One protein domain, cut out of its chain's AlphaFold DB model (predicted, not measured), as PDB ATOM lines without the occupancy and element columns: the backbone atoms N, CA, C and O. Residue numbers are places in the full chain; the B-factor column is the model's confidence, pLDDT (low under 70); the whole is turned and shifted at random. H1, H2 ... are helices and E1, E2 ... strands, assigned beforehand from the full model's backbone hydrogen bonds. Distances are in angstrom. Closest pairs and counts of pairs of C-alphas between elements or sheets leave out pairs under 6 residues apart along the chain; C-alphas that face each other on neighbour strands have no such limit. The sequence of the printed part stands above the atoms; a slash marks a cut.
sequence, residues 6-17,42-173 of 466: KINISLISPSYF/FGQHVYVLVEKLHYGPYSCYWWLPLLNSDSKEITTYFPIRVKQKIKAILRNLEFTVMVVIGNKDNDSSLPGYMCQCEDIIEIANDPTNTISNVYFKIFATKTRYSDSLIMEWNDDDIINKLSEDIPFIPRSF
ATOM      1  N   LYS A   6     127.772  94.651 178.432       39.44
ATOM      2  CA  LYS A   6     126.556  95.338 177.971       39.44
ATOM      3  C   LYS A   6     126.179  94.857 176.572       39.44
ATOM      4  O   LYS A   6     127.053  94.569 175.761       39.44
ATOM      5  N   ILE A   7     124.877  94.777 176.314       37.69
ATOM      6  CA  ILE A   7     124.297  94.515 174.993       37.69
ATOM      7  C   ILE A   7     123.651  95.829 174.553       37.69
ATOM      8  O   ILE A   7     122.778  96.331 175.262       37.69
ATOM      9  N   ASN A   8     124.095  96.391 173.430       39.81
ATOM     10  CA  ASN A   8     123.526  97.619 172.881       39.81
ATOM     11  C   ASN A   8     122.375  97.262 171.928       39.81
ATOM     12  O   ASN A   8     122.540  96.434 171.030       39.81
ATOM     13  N   ILE A   9     121.198  97.849 172.165       37.19
ATOM     14  CA  ILE A   9     119.941  97.518 171.482       37.19
ATOM     15  C   ILE A   9     119.269  98.799 170.983       37.19
ATOM     16  O   ILE A   9     119.153  99.762 171.739       37.19
ATOM     17  N   SER A  10     118.758  98.780 169.754       33.47
ATOM     18  CA  SER A  10     117.764  99.742 169.259       33.47
ATOM     19  C   SER A  10     116.398  99.060 169.103       33.47
ATOM     20  O   SER A  10     116.308  97.962 168.545       33.47
ATOM     21  N   LEU A  11     115.337  99.706 169.597       28.70
ATOM     22  CA  LEU A  11     113.948  99.251 169.469       28.70
ATOM     23  C   LEU A  11     113.316  99.880 168.225       28.70
ATOM     24  O   LEU A  11     113.339 101.099 168.079       28.70
ATOM     25  N   ILE A  12     112.741  99.061 167.344       31.75
ATOM     26  CA  ILE A  12     112.149  99.526 166.082       31.75
ATOM     27  C   ILE A  12     110.628  99.342 166.136       31.75
ATOM     28  O   ILE A  12     110.139  98.251 166.441       31.75
ATOM     29  N   SER A  13     109.877 100.408 165.828       24.67
ATOM     30  CA  SER A  13     108.417 100.357 165.674       24.67
ATOM     31  C   SER A  13     108.031  99.548 164.422       24.67
ATOM     32  O   SER A  13     108.638  99.749 163.365       24.67
ATOM     33  N   PRO A  14     107.005  98.677 164.483       25.73
ATOM     34  CA  PRO A  14     106.595  97.812 163.370       25.73
ATOM     35  C   PRO A  14     106.067  98.552 162.126       25.73
ATOM     36  O   PRO A  14     105.816  97.919 161.107       25.73
ATOM     37  N   SER A  15     105.920  99.877 162.163       24.81
ATOM     38  CA  SER A  15     105.387 100.677 161.055       24.81
ATOM     39  C   SER A  15     106.363 100.932 159.892       24.81
ATOM     40  O   SER A  15     105.945 101.524 158.903       24.81
ATOM     41  N   TYR A  16     107.629 100.498 159.972       31.97
ATOM     42  CA  TYR A  16     108.668 100.896 159.000       31.97
ATOM     43  C   TYR A  16     109.439  99.754 158.320       31.97
ATOM     44  O   TYR A  16     110.418 100.008 157.626       31.97
ATOM     45  N   PHE A  17     109.002  98.500 158.455       26.84
ATOM     46  CA  PHE A  17     109.562  97.391 157.674       26.84
ATOM     47  C   PHE A  17     108.520  96.874 156.693       26.84
ATOM     48  O   PHE A  17     107.733  96.009 157.048       26.84
ATOM     49  N   PHE A  42     142.019  99.146 140.089       34.47
ATOM     50  CA  PHE A  42     142.390  99.466 141.466       34.47
ATOM     51  C   PHE A  42     142.630 100.979 141.628       34.47
ATOM     52  O   PHE A  42     143.734 101.478 141.439       34.47
ATOM     53  N   GLY A  43     141.578 101.712 141.986       26.34
ATOM     54  CA  GLY A  43     141.612 103.093 142.448       26.34
ATOM     55  C   GLY A  43     140.925 103.139 143.805       26.34
ATOM     56  O   GLY A  43     139.782 102.710 143.910       26.34
ATOM     57  N   GLN A  44     141.663 103.570 144.834       31.11
ATOM     58  CA  GLN A  44     141.265 103.741 146.240       31.11
ATOM     59  C   GLN A  44     139.779 103.472 146.543       31.11
ATOM     60  O   GLN A  44     138.905 104.278 146.226       31.11
ATOM     61  N   HIS A  45     139.500 102.368 147.234       44.59
ATOM     62  CA  HIS A  45     138.200 102.115 147.843       44.59
ATOM     63  C   HIS A  45     137.934 103.143 148.954       44.59
ATOM     64  O   HIS A  45     138.198 102.895 150.126       44.59
ATOM     65  N   VAL A  46     137.431 104.328 148.600       55.06
ATOM     66  CA  VAL A  46     137.023 105.357 149.570       55.06
ATOM     67  C   VAL A  46     135.601 105.058 150.043       55.06
ATOM     68  O   VAL A  46     134.695 105.855 149.848       55.06
ATOM     69  N   TYR A  47     135.381 103.890 150.641       67.81
ATOM     70  CA  TYR A  47     134.172 103.614 151.414       67.81
ATOM     71  C   TYR A  47     134.540 103.497 152.888       67.81
ATOM     72  O   TYR A  47     135.577 102.941 153.241       67.81
ATOM     73  N   VAL A  48     133.708 104.057 153.762       80.62
ATOM     74  CA  VAL A  48     134.044 104.197 155.183       80.62
ATOM     75  C   VAL A  48     132.960 103.574 156.046       80.62
ATOM     76  O   VAL A  48     131.782 103.930 155.956       80.62
ATOM     77  N   LEU A  49     133.384 102.667 156.925       83.62
ATOM     78  CA  LEU A  49     132.578 102.221 158.050       83.62
ATOM     79  C   LEU A  49     132.668 103.289 159.144       83.62
ATOM     80  O   LEU A  49     133.703 103.474 159.778       83.62
ATOM     81  N   VAL A  50     131.589 104.042 159.336       84.06
ATOM     82  CA  VAL A  50     131.522 105.102 160.349       84.06
ATOM     83  C   VAL A  50     130.922 104.527 161.625       84.06
ATOM     84  O   VAL A  50     129.729 104.229 161.651       84.06
ATOM     85  N   GLU A  51     131.723 104.409 162.682       77.50
ATOM     86  CA  GLU A  51     131.334 103.774 163.951       77.50
ATOM     87  C   GLU A  51     130.027 104.341 164.523       77.50
ATOM     88  O   GLU A  51     129.090 103.595 164.792       77.50
ATOM     89  N   LYS A  52     129.897 105.672 164.603       79.75
ATOM     90  CA  LYS A  52     128.690 106.336 165.128       79.75
ATOM     91  C   LYS A  52     127.414 106.004 164.340       79.75
ATOM     92  O   LYS A  52     126.329 106.030 164.913       79.75
ATOM     93  N   LEU A  53     127.532 105.726 163.042       83.00
ATOM     94  CA  LEU A  53     126.389 105.411 162.182       83.00
ATOM     95  C   LEU A  53     126.085 103.914 162.216       83.00
ATOM     96  O   LEU A  53     124.953 103.530 162.471       83.00
ATOM     97  N   HIS A  54     127.102 103.067 162.055       83.06
ATOM     98  CA  HIS A  54     126.937 101.617 161.930       83.06
ATOM     99  C   HIS A  54     126.770 100.909 163.279       83.06
ATOM    100  O   HIS A  54     126.192  99.824 163.324       83.06
ATOM    101  N   TYR A  55     127.221 101.533 164.367       78.00
ATOM    102  CA  TYR A  55     127.171 101.014 165.736       78.00
ATOM    103  C   TYR A  55     126.586 102.030 166.725       78.00
ATOM    104  O   TYR A  55     126.848 101.972 167.922       78.00
ATOM    105  N   GLY A  56     125.781 102.976 166.232       64.81
ATOM    106  CA  GLY A  56     125.041 103.926 167.061       64.81
ATOM    107  C   GLY A  56     123.556 103.581 167.234       64.81
ATOM    108  O   GLY A  56     123.077 102.559 166.734       64.81
ATOM    109  N   PRO A  57     122.785 104.463 167.898       68.50
ATOM    110  CA  PRO A  57     121.352 104.269 168.153       68.50
ATOM    111  C   PRO A  57     120.489 104.073 166.897       68.50
ATOM    112  O   PRO A  57     119.458 103.411 166.969       68.50
ATOM    113  N   TYR A  58     120.925 104.622 165.760       78.31
ATOM    114  CA  TYR A  58     120.239 104.564 164.463       78.31
ATOM    115  C   TYR A  58     120.885 103.572 163.489       78.31
ATOM    116  O   TYR A  58     120.610 103.586 162.291       78.31
ATOM    117  N   SER A  59     121.744 102.685 163.996       77.75
ATOM    118  CA  SER A  59     122.466 101.709 163.178       77.75
ATOM    119  C   SER A  59     121.560 100.819 162.348       77.75
ATOM    120  O   SER A  59     121.933 100.468 161.240       77.75
ATOM    121  N   CYS A  60     120.347 100.509 162.801       79.75
ATOM    122  CA  CYS A  60     119.418  99.660 162.057       79.75
ATOM    123  C   CYS A  60     119.092 100.139 160.630       79.75
ATOM    124  O   CYS A  60     118.652  99.321 159.827       79.75
ATOM    125  N   TYR A  61     119.318 101.416 160.307       86.19
ATOM    126  CA  TYR A  61     119.133 101.975 158.964       86.19
ATOM    127  C   TYR A  61     120.370 101.855 158.064       86.19
ATOM    128  O   TYR A  61     120.257 102.009 156.855       86.19
ATOM    129  N   TRP A  62     121.536 101.559 158.638       87.69
ATOM    130  CA  TRP A  62     122.827 101.444 157.948       87.69
ATOM    131  C   TRP A  62     123.225  99.989 157.658       87.69
ATOM    132  O   TRP A  62     124.350  99.724 157.240       87.69
ATOM    133  N   TRP A  63     122.311  99.039 157.875       87.19
ATOM    134  CA  TRP A  63     122.516  97.612 157.626       87.19
ATOM    135  C   TRP A  63     121.352  97.024 156.838       87.19
ATOM    136  O   TRP A  63     120.190  97.178 157.220       87.19
ATOM    137  N   LEU A  64     121.668  96.285 155.778       87.62
ATOM    138  CA  LEU A  64     120.685  95.601 154.946       87.62
ATOM    139  C   LEU A  64     120.627  94.112 155.279       87.62
ATOM    140  O   LEU A  64     121.671  93.491 155.491       87.62
ATOM    141  N   PRO A  65     119.420  93.526 155.361       84.62
ATOM    142  CA  PRO A  65     119.271  92.101 155.587       84.62
ATOM    143  C   PRO A  65     119.595  91.319 154.312       84.62
ATOM    144  O   PRO A  65     119.032  91.594 153.254       84.62
ATOM    145  N   LEU A  66     120.429  90.291 154.441       80.94
ATOM    146  CA  LEU A  66     120.564  89.251 153.429       80.94
ATOM    147  C   LEU A  66     119.498  88.183 153.693       80.94
ATOM    148  O   LEU A  66     119.369  87.688 154.817       80.94
ATOM    149  N   LEU A  67     118.693  87.869 152.682       75.75
ATOM    150  CA  LEU A  67     117.570  86.938 152.800       75.75
ATOM    151  C   LEU A  67     117.956  85.560 152.269       75.75
ATOM    152  O   LEU A  67     118.645  85.448 151.260       75.75
ATOM    153  N   ASN A  68     117.464  84.508 152.922       66.56
ATOM    154  CA  ASN A  68     117.495  83.165 152.355       66.56
ATOM    155  C   ASN A  68     116.515  83.097 151.172       66.56
ATOM    156  O   ASN A  68     115.347  83.473 151.337       66.56
ATOM    157  N   SER A  69     116.970  82.595 150.020       63.44
ATOM    158  CA  SER A  69     116.154  82.420 148.811       63.44
ATOM    159  C   SER A  69     114.875  81.624 149.075       63.44
ATOM    160  O   SER A  69     113.831  81.936 148.504       63.44
ATOM    161  N   ASP A  70     114.940  80.651 149.988       60.84
ATOM    162  CA  ASP A  70     113.884  79.653 150.153       60.84
ATOM    163  C   ASP A  70     112.888  80.016 151.265       60.84
ATOM    164  O   ASP A  70     111.686  79.789 151.128       60.84
ATOM    165  N   SER A  71     113.358  80.607 152.373       59.56
ATOM    166  CA  SER A  71     112.527  80.874 153.561       59.56
ATOM    167  C   SER A  71     112.135  82.340 153.754       59.56
ATOM    168  O   SER A  71     111.301  82.633 154.609       59.56
ATOM    169  N   LYS A  72     112.730  83.275 152.993       62.28
ATOM    170  CA  LYS A  72     112.653  84.732 153.242       62.28
ATOM    171  C   LYS A  72     113.069  85.137 154.665       62.28
ATOM    172  O   LYS A  72     112.778  86.251 155.105       62.28
ATOM    173  N   GLU A  73     113.747  84.256 155.396       66.06
ATOM    174  CA  GLU A  73     114.326  84.586 156.690       66.06
ATOM    175  C   GLU A  73     115.652  85.316 156.497       66.06
ATOM    176  O   GLU A  73     116.399  85.062 155.549       66.06
ATOM    177  N   ILE A  74     115.947  86.232 157.417       68.88
ATOM    178  CA  ILE A  74     117.198  86.985 157.410       68.88
ATOM    179  C   ILE A  74     118.321  86.040 157.841       68.88
ATOM    180  O   ILE A  74     118.352  85.595 158.989       68.88
ATOM    181  N   THR A  75     119.249  85.748 156.933       69.69
ATOM    182  CA  THR A  75     120.420  84.906 157.215       69.69
ATOM    183  C   THR A  75     121.490  85.706 157.945       69.69
ATOM    184  O   THR A  75     122.055  85.243 158.941       69.69
ATOM    185  N   THR A  76     121.743  86.928 157.479       79.25
ATOM    186  CA  THR A  76     122.771  87.832 158.002       79.25
ATOM    187  C   THR A  76     122.487  89.286 157.597       79.25
ATOM    188  O   THR A  76     121.457  89.581 156.993       79.25
ATOM    189  N   TYR A  77     123.383  90.201 157.960       84.75
ATOM    190  CA  TYR A  77     123.362  91.608 157.572       84.75
ATOM    191  C   TYR A  77     124.674  92.004 156.898       84.75
ATOM    192  O   TYR A  77     125.731  91.513 157.289       84.75
ATOM    193  N   PHE A  78     124.607  92.947 155.957       88.38
ATOM    194  CA  PHE A  78     125.774  93.629 155.389       88.38
ATOM    195  C   PHE A  78     125.598  95.158 155.486       88.38
ATOM    196  O   PHE A  78     124.458  95.640 155.536       88.38
ATOM    197  N   PRO A  79     126.686  95.940 155.599       89.50
ATOM    198  CA  PRO A  79     126.592  97.368 155.873       89.50
ATOM    199  C   PRO A  79     126.374  98.186 154.598       89.50
ATOM    200  O   PRO A  79     126.933  97.888 153.542       89.50
ATOM    201  N   ILE A  80     125.642  99.290 154.730       90.31
ATOM    202  CA  ILE A  80     125.587 100.361 153.732       90.31
ATOM    203  C   ILE A  80     126.752 101.313 154.015       90.31
ATOM    204  O   ILE A  80     126.687 102.117 154.942       90.31
ATOM    205  N   ARG A  81     127.842 101.236 153.244       88.69
ATOM    206  CA  ARG A  81     129.046 102.027 153.547       88.69
ATOM    207  C   ARG A  81     128.952 103.456 153.021       88.69
ATOM    208  O   ARG A  81     128.597 103.700 151.872       88.69
ATOM    209  N   VAL A  82     129.367 104.414 153.848       88.12
ATOM    210  CA  VAL A  82     129.419 105.835 153.469       88.12
ATOM    211  C   VAL A  82     130.450 106.029 152.356       88.12
ATOM    212  O   VAL A  82     131.528 105.436 152.419       88.12
ATOM    213  N   LYS A  83     130.135 106.874 151.363       87.94
ATOM    214  CA  LYS A  83     130.925 107.103 150.139       87.94
ATOM    215  C   LYS A  83     131.046 105.888 149.208       87.94
ATOM    216  O   LYS A  83     131.780 105.965 148.223       87.94
ATOM    217  N   GLN A  84     130.302 104.801 149.449       87.38
ATOM    218  CA  GLN A  84     130.128 103.765 148.430       87.38
ATOM    219  C   GLN A  84     129.589 104.426 147.160       87.38
ATOM    220  O   GLN A  84     128.587 105.139 147.217       87.38
ATOM    221  N   LYS A  85     130.281 104.215 146.038       84.94
ATOM    222  CA  LYS A  85     129.995 104.857 144.759       84.94
ATOM    223  C   LYS A  85     129.904 103.812 143.659       84.94
ATOM    224  O   LYS A  85     130.782 102.961 143.559       84.94
ATOM    225  N   ILE A  86     128.873 103.923 142.831       84.88
ATOM    226  CA  ILE A  86     128.639 103.072 141.665       84.88
ATOM    227  C   ILE A  86     128.413 103.962 140.452       84.88
ATOM    228  O   ILE A  86     127.843 105.049 140.554       84.88
ATOM    229  N   LYS A  87     128.913 103.506 139.307       83.25
ATOM    230  CA  LYS A  87     128.739 104.163 138.018       83.25
ATOM    231  C   LYS A  87     127.888 103.269 137.131       83.25
ATOM    232  O   LYS A  87     128.249 102.123 136.898       83.25
ATOM    233  N   ALA A  88     126.795 103.810 136.621       80.38
ATOM    234  CA  ALA A  88     125.917 103.146 135.673       80.38
ATOM    235  C   ALA A  88     125.861 103.960 134.381       80.38
ATOM    236  O   ALA A  88     125.736 105.181 134.418       80.38
ATOM    237  N   ILE A  89     125.927 103.292 133.232       80.75
ATOM    238  CA  ILE A  89     125.761 103.944 131.931       80.75
ATOM    239  C   ILE A  89     124.328 103.701 131.466       80.75
ATOM    240  O   ILE A  89     123.941 102.563 131.201       80.75
ATOM    241  N   LEU A  90     123.533 104.765 131.361       79.50
ATOM    242  CA  LEU A  90     122.139 104.709 130.920       79.50
ATOM    243  C   LEU A  90     121.970 105.616 129.703       79.50
ATOM    244  O   LEU A  90     122.234 106.813 129.776       79.50
ATOM    245  N   ARG A  91     121.528 105.048 128.571       81.38
ATOM    246  CA  ARG A  91     121.384 105.770 127.287       81.38
ATOM    247  C   ARG A  91     122.637 106.578 126.900       81.38
ATOM    248  O   ARG A  91     122.527 107.712 126.452       81.38
ATOM    249  N   ASN A  92     123.815 105.975 127.066       81.56
ATOM    250  CA  ASN A  92     125.129 106.571 126.791       81.56
ATOM    251  C   ASN A  92     125.522 107.763 127.685       81.56
ATOM    252  O   ASN A  92     126.514 108.422 127.391       81.56
ATOM    253  N   LEU A  93     124.800 108.014 128.782       81.69
ATOM    254  CA  LEU A  93     125.203 108.967 129.817       81.69
ATOM    255  C   LEU A  93     125.650 108.233 131.084       81.69
ATOM    256  O   LEU A  93     125.095 107.190 131.435       81.69
ATOM    257  N   GLU A  94     126.656 108.779 131.766       86.00
ATOM    258  CA  GLU A  94     127.178 108.235 133.022       86.00
ATOM    259  C   GLU A  94     126.401 108.797 134.219       86.00
ATOM    260  O   GLU A  94     126.442 109.991 134.511       86.00
ATOM    261  N   PHE A  95     125.746 107.906 134.955       86.25
ATOM    262  CA  PHE A  95     125.091 108.180 136.225       86.25
ATOM    263  C   PHE A  95     125.977 107.660 137.353       86.25
ATOM    264  O   PHE A  95     126.271 106.469 137.441       86.25
ATOM    265  N   THR A  96     126.393 108.550 138.241       87.44
ATOM    266  CA  THR A  96     127.116 108.203 139.462       87.44
ATOM    267  C   THR A  96     126.146 108.196 140.634       87.44
ATOM    268  O   THR A  96     125.627 109.251 140.983       87.44
ATOM    269  N   VAL A  97     125.971 107.055 141.301       87.56
ATOM    270  CA  VAL A  97     125.249 106.962 142.581       87.56
ATOM    271  C   VAL A  97     126.239 106.867 143.727       87.56
ATOM    272  O   VAL A  97     127.205 106.113 143.649       87.56
ATOM    273  N   MET A  98     125.999 107.617 144.797       90.31
ATOM    274  CA  MET A  98     126.822 107.628 145.999       90.31
ATOM    275  C   MET A  98     125.967 107.576 147.266       90.31
ATOM    276  O   MET A  98     124.983 108.303 147.397       90.31
ATOM    277  N   VAL A  99     126.397 106.769 148.233       91.50
ATOM    278  CA  VAL A  99     125.856 106.780 149.597       91.50
ATOM    279  C   VAL A  99     126.419 107.976 150.367       91.50
ATOM    280  O   VAL A  99     127.637 108.102 150.538       91.50
ATOM    281  N   VAL A 100     125.533 108.821 150.886       92.44
ATOM    282  CA  VAL A 100     125.860 110.020 151.669       92.44
ATOM    283  C   VAL A 100     125.250 109.955 153.072       92.44
ATOM    284  O   VAL A 100     124.320 109.196 153.340       92.44
ATOM    285  N   ILE A 101     125.811 110.738 153.995       90.75
ATOM    286  CA  ILE A 101     125.259 110.912 155.344       90.75
ATOM    287  C   ILE A 101     124.173 111.980 155.262       90.75
ATOM    288  O   ILE A 101     124.464 113.091 154.823       90.75
ATOM    289  N   GLY A 102     122.962 111.665 155.721       88.25
ATOM    290  CA  GLY A 102     121.818 112.558 155.585       88.25
ATOM    291  C   GLY A 102     120.930 112.144 154.424       88.25
ATOM    292  O   GLY A 102     121.383 112.099 153.282       88.25
ATOM    293  N   ASN A 103     119.668 111.848 154.719       89.38
ATOM    294  CA  ASN A 103     118.667 111.554 153.699       89.38
ATOM    295  C   ASN A 103     118.136 112.847 153.034       89.38
ATOM    296  O   ASN A 103     118.593 113.951 153.334       89.38
ATOM    297  N   LYS A 104     117.136 112.731 152.148       89.38
ATOM    298  CA  LYS A 104     116.515 113.887 151.470       89.38
ATOM    299  C   LYS A 104     115.934 114.925 152.440       89.38
ATOM    300  O   LYS A 104     115.869 116.106 152.112       89.38
ATOM    301  N   ASP A 105     115.531 114.480 153.624       90.56
ATOM    302  CA  ASP A 105     114.936 115.307 154.674       90.56
ATOM    303  C   ASP A 105     115.997 115.916 155.617       90.56
ATOM    304  O   ASP A 105     115.657 116.491 156.649       90.56
ATOM    305  N   ASN A 106     117.284 115.810 155.259       86.69
ATOM    306  CA  ASN A 106     118.445 116.232 156.048       86.69
ATOM    307  C   ASN A 106     118.600 115.509 157.400       86.69
ATOM    308  O   ASN A 106     119.286 116.006 158.298       86.69
ATOM    309  N   ASP A 107     118.023 114.315 157.562       87.62
ATOM    310  CA  ASP A 107     118.257 113.501 158.754       87.62
ATOM    311  C   ASP A 107     119.604 112.778 158.652       87.62
ATOM    312  O   ASP A 107     119.727 111.725 158.024       87.62
ATOM    313  N   SER A 108     120.618 113.338 159.319       86.38
ATOM    314  CA  SER A 108     121.982 112.784 159.410       86.38
ATOM    315  C   SER A 108     122.069 111.370 160.005       86.38
ATOM    316  O   SER A 108     123.116 110.728 159.913       86.38
ATOM    317  N   SER A 109     120.992 110.885 160.625       83.44
ATOM    318  CA  SER A 109     120.902 109.545 161.206       83.44
ATOM    319  C   SER A 109     120.596 108.475 160.159       83.44
ATOM    320  O   SER A 109     120.847 107.295 160.407       83.44
ATOM    321  N   LEU A 110     120.058 108.877 159.007       88.81
ATOM    322  CA  LEU A 110     119.620 107.998 157.932       88.81
ATOM    323  C   LEU A 110     120.582 108.073 156.736       88.81
ATOM    324  O   LEU A 110     121.173 109.129 156.478       88.81
ATOM    325  N   PRO A 111     120.747 106.970 155.986       92.12
ATOM    326  CA  PRO A 111     121.478 107.008 154.732       92.12
ATOM    327  C   PRO A 111     120.703 107.820 153.691       92.12
ATOM    328  O   PRO A 111     119.492 107.657 153.525       92.12
ATOM    329  N   GLY A 112     121.420 108.678 152.973       93.88
ATOM    330  CA  GLY A 112     120.939 109.293 151.745       93.88
ATOM    331  C   GLY A 112     121.633 108.703 150.533       93.88
ATOM    332  O   GLY A 112     122.761 108.211 150.611       93.88
ATOM    333  N   TYR A 113     120.964 108.797 149.394       93.81
ATOM    334  CA  TYR A 113     121.497 108.342 148.120       93.81
ATOM    335  C   TYR A 113     121.516 109.522 147.173       93.81
ATOM    336  O   TYR A 113     120.462 110.053 146.826       93.81
ATOM    337  N   MET A 114     122.715 109.938 146.781       93.69
ATOM    338  CA  MET A 114     122.945 111.014 145.829       93.69
ATOM    339  C   MET A 114     123.203 110.419 144.448       93.69
ATOM    340  O   MET A 114     123.970 109.468 144.331       93.69
ATOM    341  N   CYS A 115     122.593 110.976 143.407       93.06
ATOM    342  CA  CYS A 115     122.884 110.627 142.025       93.06
ATOM    343  C   CYS A 115     123.301 111.889 141.298       93.06
ATOM    344  O   CYS A 115     122.652 112.926 141.437       93.06
ATOM    345  N   GLN A 116     124.375 111.773 140.534       93.12
ATOM    346  CA  GLN A 116     124.891 112.820 139.680       93.12
ATOM    347  C   GLN A 116     124.988 112.300 138.248       93.12
ATOM    348  O   GLN A 116     125.571 111.243 138.007       93.12
ATOM    349  N   CYS A 117     124.460 113.075 137.309       91.25
ATOM    350  CA  CYS A 117     124.730 112.940 135.884       91.25
ATOM    351  C   CYS A 117     125.015 114.342 135.357       91.25
ATOM    352  O   CYS A 117     124.156 115.218 135.474       91.25
ATOM    353  N   GLU A 118     126.220 114.558 134.825       91.12
ATOM    354  CA  GLU A 118     126.701 115.892 134.442       91.12
ATOM    355  C   GLU A 118     126.552 116.885 135.619       91.12
ATOM    356  O   GLU A 118     127.062 116.621 136.716       91.12
ATOM    357  N   ASP A 119     125.820 117.984 135.418       91.94
ATOM    358  CA  ASP A 119     125.560 119.024 136.421       91.94
ATOM    359  C   ASP A 119     124.285 118.774 137.249       91.94
ATOM    360  O   ASP A 119     123.980 119.516 138.187       91.94
ATOM    361  N   ILE A 120     123.512 117.732 136.926       93.50
ATOM    362  CA  ILE A 120     122.260 117.419 137.620       93.50
ATOM    363  C   ILE A 120     122.564 116.508 138.803       93.50
ATOM    364  O   ILE A 120     123.013 115.374 138.633       93.50
ATOM    365  N   ILE A 121     122.253 116.998 140.003       94.06
ATOM    366  CA  ILE A 121     122.428 116.276 141.264       94.06
ATOM    367  C   ILE A 121     121.081 116.175 141.974       94.06
ATOM    368  O   ILE A 121     120.380 117.171 142.140       94.06
ATOM    369  N   GLU A 122     120.738 114.976 142.431       94.44
ATOM    370  CA  GLU A 122     119.563 114.724 143.266       94.44
ATOM    371  C   GLU A 122     119.925 113.858 144.466       94.44
ATOM    372  O   GLU A 122     120.834 113.031 144.391       94.44
ATOM    373  N   ILE A 123     119.174 114.021 145.559       93.12
ATOM    374  CA  ILE A 123     119.249 113.172 146.753       93.12
ATOM    375  C   ILE A 123     117.855 112.605 147.035       93.12
ATOM    376  O   ILE A 123     116.861 113.334 147.056       93.12
ATOM    377  N   ALA A 124     117.779 111.300 147.280       92.56
ATOM    378  CA  ALA A 124     116.571 110.629 147.744       92.56
ATOM    379  C   ALA A 124     116.882 109.628 148.867       92.56
ATOM    380  O   ALA A 124     118.030 109.446 149.281       92.56
ATOM    381  N   ASN A 125     115.819 109.004 149.374       90.50
ATOM    382  CA  ASN A 125     115.869 108.064 150.494       90.50
ATOM    383  C   ASN A 125     116.171 106.621 150.042       90.50
ATOM    384  O   ASN A 125     116.328 105.742 150.886       90.50
ATOM    385  N   ASP A 126     116.282 106.387 148.733       88.50
ATOM    386  CA  ASP A 126     116.609 105.103 148.115       88.50
ATOM    387  C   ASP A 126     117.283 105.305 146.737       88.50
ATOM    388  O   ASP A 126     117.010 106.308 146.063       88.50
ATOM    389  N   PRO A 127     118.158 104.375 146.301       86.38
ATOM    390  CA  PRO A 127     118.857 104.461 145.017       86.38
ATOM    391  C   PRO A 127     117.928 104.590 143.802       86.38
ATOM    392  O   PRO A 127     118.235 105.342 142.870       86.38
ATOM    393  N   THR A 128     116.792 103.882 143.808       86.94
ATOM    394  CA  THR A 128     115.822 103.871 142.704       86.94
ATOM    395  C   THR A 128     115.276 105.259 142.432       86.94
ATOM    396  O   THR A 128     115.324 105.738 141.296       86.94
ATOM    397  N   ASN A 129     114.763 105.922 143.465       89.38
ATOM    398  CA  ASN A 129     114.173 107.244 143.339       89.38
ATOM    399  C   ASN A 129     115.220 108.280 142.953       89.38
ATOM    400  O   ASN A 129     114.942 109.121 142.102       89.38
ATOM    401  N   THR A 130     116.428 108.204 143.511       90.81
ATOM    402  CA  THR A 130     117.484 109.155 143.169       90.81
ATOM    403  C   THR A 130     117.862 109.073 141.690       90.81
ATOM    404  O   THR A 130     117.827 110.095 141.003       90.81
ATOM    405  N   ILE A 131     118.157 107.877 141.160       87.00
ATOM    406  CA  ILE A 131     118.422 107.710 139.719       87.00
ATOM    407  C   ILE A 131     117.210 108.133 138.893       87.00
ATOM    408  O   ILE A 131     117.372 108.861 137.917       87.00
ATOM    409  N   SER A 132     116.005 107.697 139.270       88.19
ATOM    410  CA  SER A 132     114.791 107.967 138.494       88.19
ATOM    411  C   SER A 132     114.492 109.465 138.411       88.19
ATOM    412  O   SER A 132     114.064 109.940 137.363       88.19
ATOM    413  N   ASN A 133     114.788 110.232 139.466       91.00
ATOM    414  CA  ASN A 133     114.638 111.686 139.473       91.00
ATOM    415  C   ASN A 133     115.640 112.375 138.536       91.00
ATOM    416  O   ASN A 133     115.225 113.208 137.730       91.00
ATOM    417  N   VAL A 134     116.931 112.015 138.592       91.50
ATOM    418  CA  VAL A 134     117.946 112.564 137.665       91.50
ATOM    419  C   VAL A 134     117.601 112.190 136.225       91.50
ATOM    420  O   VAL A 134     117.556 113.046 135.344       91.50
ATOM    421  N   TYR A 135     117.273 110.922 135.991       87.88
ATOM    422  CA  TYR A 135     116.919 110.418 134.672       87.88
ATOM    423  C   TYR A 135     115.660 111.106 134.119       87.88
ATOM    424  O   TYR A 135     115.624 111.471 132.945       87.88
ATOM    425  N   PHE A 136     114.644 111.345 134.954       89.00
ATOM    426  CA  PHE A 136     113.438 112.071 134.556       89.00
ATOM    427  C   PHE A 136     113.733 113.524 134.177       89.00
ATOM    428  O   PHE A 136     113.160 114.012 133.206       89.00
ATOM    429  N   LYS A 137     114.646 114.204 134.879       92.25
ATOM    430  CA  LYS A 137     115.058 115.569 134.515       92.25
ATOM    431  C   LYS A 137     115.753 115.643 133.154       92.25
ATOM    432  O   LYS A 137     115.587 116.640 132.462       92.25
ATOM    433  N   ILE A 138     116.487 114.599 132.768       90.62
ATOM    434  CA  ILE A 138     117.218 114.545 131.493       90.62
ATOM    435  C   ILE A 138     116.308 114.099 130.342       90.62
ATOM    436  O   ILE A 138     116.309 114.695 129.270       90.62
ATOM    437  N   PHE A 139     115.522 113.041 130.551       88.88
ATOM    438  CA  PHE A 139     114.818 112.342 129.471       88.88
ATOM    439  C   PHE A 139     113.292 112.461 129.525       88.88
ATOM    440  O   PHE A 139     112.617 111.807 128.728       88.88
ATOM    441  N   ALA A 140     112.732 113.199 130.489       88.19
ATOM    442  CA  ALA A 140     111.288 113.336 130.729       88.19
ATOM    443  C   ALA A 140     110.529 111.992 130.844       88.19
ATOM    444  O   ALA A 140     109.318 111.910 130.646       88.19
ATOM    445  N   THR A 141     111.242 110.913 131.177       80.44
ATOM    446  CA  THR A 141     110.715 109.548 131.312       80.44
ATOM    447  C   THR A 141     111.207 108.943 132.622       80.44
ATOM    448  O   THR A 141     112.224 109.366 133.155       80.44
ATOM    449  N   LYS A 142     110.470 107.985 133.197       74.31
ATOM    450  CA  LYS A 142     110.849 107.350 134.471       74.31
ATOM    451  C   LYS A 142     111.545 106.017 134.236       74.31
ATOM    452  O   LYS A 142     111.121 105.244 133.377       74.31
ATOM    453  N   THR A 143     112.543 105.711 135.056       75.94
ATOM    454  CA  THR A 143     113.164 104.382 135.110       75.94
ATOM    455  C   THR A 143     112.501 103.511 136.170       75.94
ATOM    456  O   THR A 143     111.935 104.017 137.139       75.94
ATOM    457  N   ARG A 144     112.594 102.188 136.002       73.25
ATOM    458  CA  ARG A 144     112.117 101.181 136.967       73.25
ATOM    459  C   ARG A 144     113.228 100.193 137.334       73.25
ATOM    460  O   ARG A 144     113.042  98.984 137.244       73.25
ATOM    461  N   TYR A 145     114.398 100.714 137.680       75.56
ATOM    462  CA  TYR A 145     115.467  99.901 138.259       75.56
ATOM    463  C   TYR A 145     115.167  99.653 139.739       75.56
ATOM    464  O   TYR A 145     114.492 100.472 140.350       75.56
ATOM    465  N   SER A 146     115.608  98.523 140.291       73.25
ATOM    466  CA  SER A 146     115.485  98.256 141.727       73.25
ATOM    467  C   SER A 146     116.741  98.698 142.474       73.25
ATOM    468  O   SER A 146     117.833  98.707 141.904       73.25
ATOM    469  N   ASP A 147     116.594  98.996 143.766       73.56
ATOM    470  CA  ASP A 147     117.698  99.446 144.622       73.56
ATOM    471  C   ASP A 147     118.871  98.466 144.604       73.56
ATOM    472  O   ASP A 147     120.013  98.866 144.391       73.56
ATOM    473  N   SER A 148     118.579  97.170 144.759       72.75
ATOM    474  CA  SER A 148     119.605  96.129 144.791       72.75
ATOM    475  C   SER A 148     120.317  95.938 143.454       72.75
ATOM    476  O   SER A 148     121.476  95.543 143.449       72.75
ATOM    477  N   LEU A 149     119.650  96.214 142.326       73.12
ATOM    478  CA  LEU A 149     120.291  96.171 141.008       73.12
ATOM    479  C   LEU A 149     121.182  97.394 140.786       73.12
ATOM    480  O   LEU A 149     122.267  97.253 140.242       73.12
ATOM    481  N   ILE A 150     120.746  98.578 141.222       77.44
ATOM    482  CA  ILE A 150     121.531  99.817 141.108       77.44
ATOM    483  C   ILE A 150     122.787  99.746 141.972       77.44
ATOM    484  O   ILE A 150     123.857 100.157 141.536       77.44
ATOM    485  N   MET A 151     122.633  99.273 143.209       78.94
ATOM    486  CA  MET A 151     123.716  99.240 144.187       78.94
ATOM    487  C   MET A 151     124.529  97.939 144.158       78.94
ATOM    488  O   MET A 151     125.413  97.755 144.994       78.94
ATOM    489  N   GLU A 152     124.196  97.041 143.228       78.56
ATOM    490  CA  GLU A 152     124.775  95.703 143.077       78.56
ATOM    491  C   GLU A 152     124.742  94.871 144.376       78.56
ATOM    492  O   GLU A 152     125.533  93.962 144.595       78.56
ATOM    493  N   TRP A 153     123.753  95.122 145.238       81.12
ATOM    494  CA  TRP A 153     123.512  94.368 146.476       81.12
ATOM    495  C   TRP A 153     122.907  92.973 146.247       81.12
ATOM    496  O   TRP A 153     122.368  92.372 147.173       81.12
ATOM    497  N   ASN A 154     122.955  92.477 145.013       78.88
ATOM    498  CA  ASN A 154     122.635  91.098 144.651       78.88
ATOM    499  C   ASN A 154     123.888  90.315 144.223       78.88
ATOM    500  O   ASN A 154     123.777  89.129 143.929       78.88
ATOM    501  N   ASP A 155     125.039  90.982 144.127       79.62
ATOM    502  CA  ASP A 155     126.305  90.372 143.748       79.62
ATOM    503  C   ASP A 155     127.055  89.927 145.012       79.62
ATOM    504  O   ASP A 155     127.377  90.739 145.890       79.62
ATOM    505  N   ASP A 156     127.301  88.622 145.118       79.81
ATOM    506  CA  ASP A 156     127.940  88.021 146.288       79.81
ATOM    507  C   ASP A 156     129.372  88.535 146.495       79.81
ATOM    508  O   ASP A 156     129.786  88.722 147.641       79.81
ATOM    509  N   ASP A 157     130.126  88.819 145.429       79.06
ATOM    510  CA  ASP A 157     131.496  89.328 145.537       79.06
ATOM    511  C   ASP A 157     131.498  90.744 146.125       79.06
ATOM    512  O   ASP A 157     132.322  91.080 146.984       79.06
ATOM    513  N   ILE A 158     130.523  91.567 145.735       79.19
ATOM    514  CA  ILE A 158     130.354  92.922 146.270       79.19
ATOM    515  C   ILE A 158     129.888  92.879 147.718       79.19
ATOM    516  O   ILE A 158     130.442  93.593 148.559       79.19
ATOM    517  N   ILE A 159     128.913  92.028 148.045       82.50
ATOM    518  CA  ILE A 159     128.450  91.849 149.425       82.50
ATOM    519  C   ILE A 159     129.600  91.375 150.318       82.50
ATOM    520  O   ILE A 159     129.784  91.923 151.410       82.50
ATOM    521  N   ASN A 160     130.394  90.404 149.863       79.88
ATOM    522  CA  ASN A 160     131.556  89.903 150.593       79.88
ATOM    523  C   ASN A 160     132.561  91.025 150.854       79.88
ATOM    524  O   ASN A 160     132.966  91.222 151.997       79.88
ATOM    525  N   LYS A 161     132.865  91.839 149.840       80.81
ATOM    526  CA  LYS A 161     133.784  92.975 149.957       80.81
ATOM    527  C   LYS A 161     133.279  94.085 150.879       80.81
ATOM    528  O   LYS A 161     134.033  94.645 151.671       80.81
ATOM    529  N   LEU A 162     131.983  94.396 150.834       82.62
ATOM    530  CA  LEU A 162     131.351  95.309 151.796       82.62
ATOM    531  C   LEU A 162     131.368  94.737 153.218       82.62
ATOM    532  O   LEU A 162     131.307  95.505 154.185       82.62
ATOM    533  N   SER A 163     131.472  93.414 153.339       83.69
ATOM    534  CA  SER A 163     131.503  92.681 154.600       83.69
ATOM    535  C   SER A 163     132.909  92.465 155.178       83.69
ATOM    536  O   SER A 163     133.032  92.031 156.324       83.69
ATOM    537  N   GLU A 164     133.966  92.813 154.438       77.56
ATOM    538  CA  GLU A 164     135.355  92.771 154.911       77.56
ATOM    539  C   GLU A 164     135.589  93.755 156.073       77.56
ATOM    540  O   GLU A 164     134.963  94.812 156.150       77.56
ATOM    541  N   ASP A 165     136.495  93.436 156.997       77.25
ATOM    542  CA  ASP A 165     136.895  94.321 158.108       77.25
ATOM    543  C   ASP A 165     135.754  94.783 159.040       77.25
ATOM    544  O   ASP A 165     135.831  95.834 159.682       77.25
ATOM    545  N   ILE A 166     134.679  93.995 159.147       79.69
ATOM    546  CA  ILE A 166     133.576  94.261 160.075       79.69
ATOM    547  C   ILE A 166     133.894  93.690 161.468       79.69
ATOM    548  O   ILE A 166     134.000  92.471 161.616       79.69
ATOM    549  N   PRO A 167     133.964  94.524 162.527       73.62
ATOM    550  CA  PRO A 167     134.238  94.041 163.884       73.62
ATOM    551  C   PRO A 167     133.050  93.298 164.510       73.62
ATOM    552  O   PRO A 167     133.233  92.388 165.319       73.62
ATOM    553  N   PHE A 168     131.823  93.688 164.158       75.56
ATOM    554  CA  PHE A 168     130.600  93.069 164.655       75.56
ATOM    555  C   PHE A 168     129.492  93.147 163.604       75.56
ATOM    556  O   PHE A 168     129.200  94.227 163.089       75.56
ATOM    557  N   ILE A 169     128.859  92.010 163.312       79.38
ATOM    558  CA  ILE A 169     127.695  91.930 162.423       79.38
ATOM    559  C   ILE A 169     126.427  91.965 163.289       79.38
ATOM    560  O   ILE A 169     126.272  91.104 164.163       79.38
ATOM    561  N   PRO A 170     125.510  92.923 163.068       72.56
ATOM    562  CA  PRO A 170     124.281  93.009 163.833       72.56
ATOM    563  C   PRO A 170     123.381  91.785 163.710       72.56
ATOM    564  O   PRO A 170     123.366  91.071 162.707       72.56
ATOM    565  N   ARG A 171     122.560  91.575 164.739       72.62
ATOM    566  CA  ARG A 171     121.515  90.549 164.748       72.62
ATOM    567  C   ARG A 171     120.187  91.205 165.078       72.62
ATOM    568  O   ARG A 171     120.114  92.011 166.006       72.62
ATOM    569  N   SER A 172     119.128  90.823 164.371       69.06
ATOM    570  CA  SER A 172     117.771  91.188 164.766       69.06
ATOM    571  C   SER A 172     116.965  89.974 165.191       69.06
ATOM    572  O   SER A 172     117.178  88.864 164.702       69.06
ATOM    573  N   PHE A 173     116.054  90.189 166.129       67.50
ATOM    574  CA  PHE A 173     115.047  89.210 166.504       67.50
ATOM    575  C   PHE A 173     113.751  89.924 166.875       67.50
ATOM    576  O   PHE A 173     113.752  91.063 167.346       67.50
TER     577      PHE A 173
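AT A GLANCE: This is residues 6 to 17 and 42 to 173 of the 466 residues of an uncharacterized protein of Diversispora epigaea (UniProt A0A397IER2). The main body is a strongly twisted sheet of four strands, E4 to E7, with the helix H2 packed on one face; beyond one end of this two-layer part lies a looser lobe, the hairpin E2 and E3 with the short helix H4 packed on E3. The strand E1, at the beginning of the printed part, reaches away from the named elements at the far end of the looser lobe. The printed part has 144 residues with four named helices and eight named strands, in the order E1 H1 E2 E3 E4 E5 E6 E7 H2 H3 H4 E8, and its class is mixed, helices and strands. The larger sheet has the order E4, E5, E6, E7 and is antiparallel. The whole is compact, with a radius of gyration of the C-alphas of 15.9 A, yet only just elongated in outline, spanning 51 by 34 by 32 A.

IN THESE COORDINATES: E1, residues 6 to 12, begins at C-alpha 6, (126.556, 95.338, 177.971), and is 19.1 A long. After the cut come H1, residues 51 to 54, then E2, residues 63 to 67, and E3, residues 74 to 79. E4, residues 85 to 90, measures 15.9 A; E5, residues 93 to 101, 25.6 A; E6, residues 111 to 117, 20.0 A; E7, residues 120 to 124, 13.5 A. H2, residues 127 to 139, runs 17.9 A from C-alpha 127 at (118.857, 104.461, 145.017). H3, residues 147 to 150, H4, residues 156 to 163, and E8, residues 171 to 173, follow; C-alpha 173 is at (115.047, 89.210, 166.504).

HOW THE PARTS SIT: E4 to E7 form a meander, each strand the antiparallel neighbour of the one before, with E4 and E7 as edge strands. N 88 and O 95 of the hairpin E4 and E5 are 2.8 A apart, N 98 and O 114 of the hairpin E5 and E6 2.8 A, and N 115 and O 122 of the hairpin E6 and E7 2.9 A, each within hydrogen-bond range. H2 is on this sheet; its closest C-alphas to E7 are those of Thr 130 and Ala 124, 4.9 A. H2 touches H3 with residues 127 to 128 alone, the C-alphas of Pro 127 and Asp 147 being closest at 5.2 A. E2 and E3 form an antiparallel hairpin at 148 degrees, with N 66 and O 76 at 2.8 A, within hydrogen-bond range. The closest C-alphas of E3 and H4 are those of Phe 78 and Ser 163, 5.9 A; those of E3 and E8 are Thr 76 and Arg 171, 7.4 A. The closest C-alphas of H1 and E2 are those of His 54 and Trp 63, 7.4 A. E1 and E8 pair with no named strand, and E1 and E2 are apart. In H2 and H4 every O i to N i+4 pair is within hydrogen-bond range; H1 and H3 are too short for such a pair.

THE WHOLE: The C-alphas farthest apart, those of Lys 6 and Ala 140, are 52.8 A apart. Residues 18 to 41 are not printed, and C-alphas 17 and 42 are 36.7 A apart across that cut. Of the links that are printed whole, none is long. The mean pLDDT of the printed part is 76.8; it is under 70 at residues 6 to 17, 42 to 47, 56 to 57, 68 to 75 and 172 to 173.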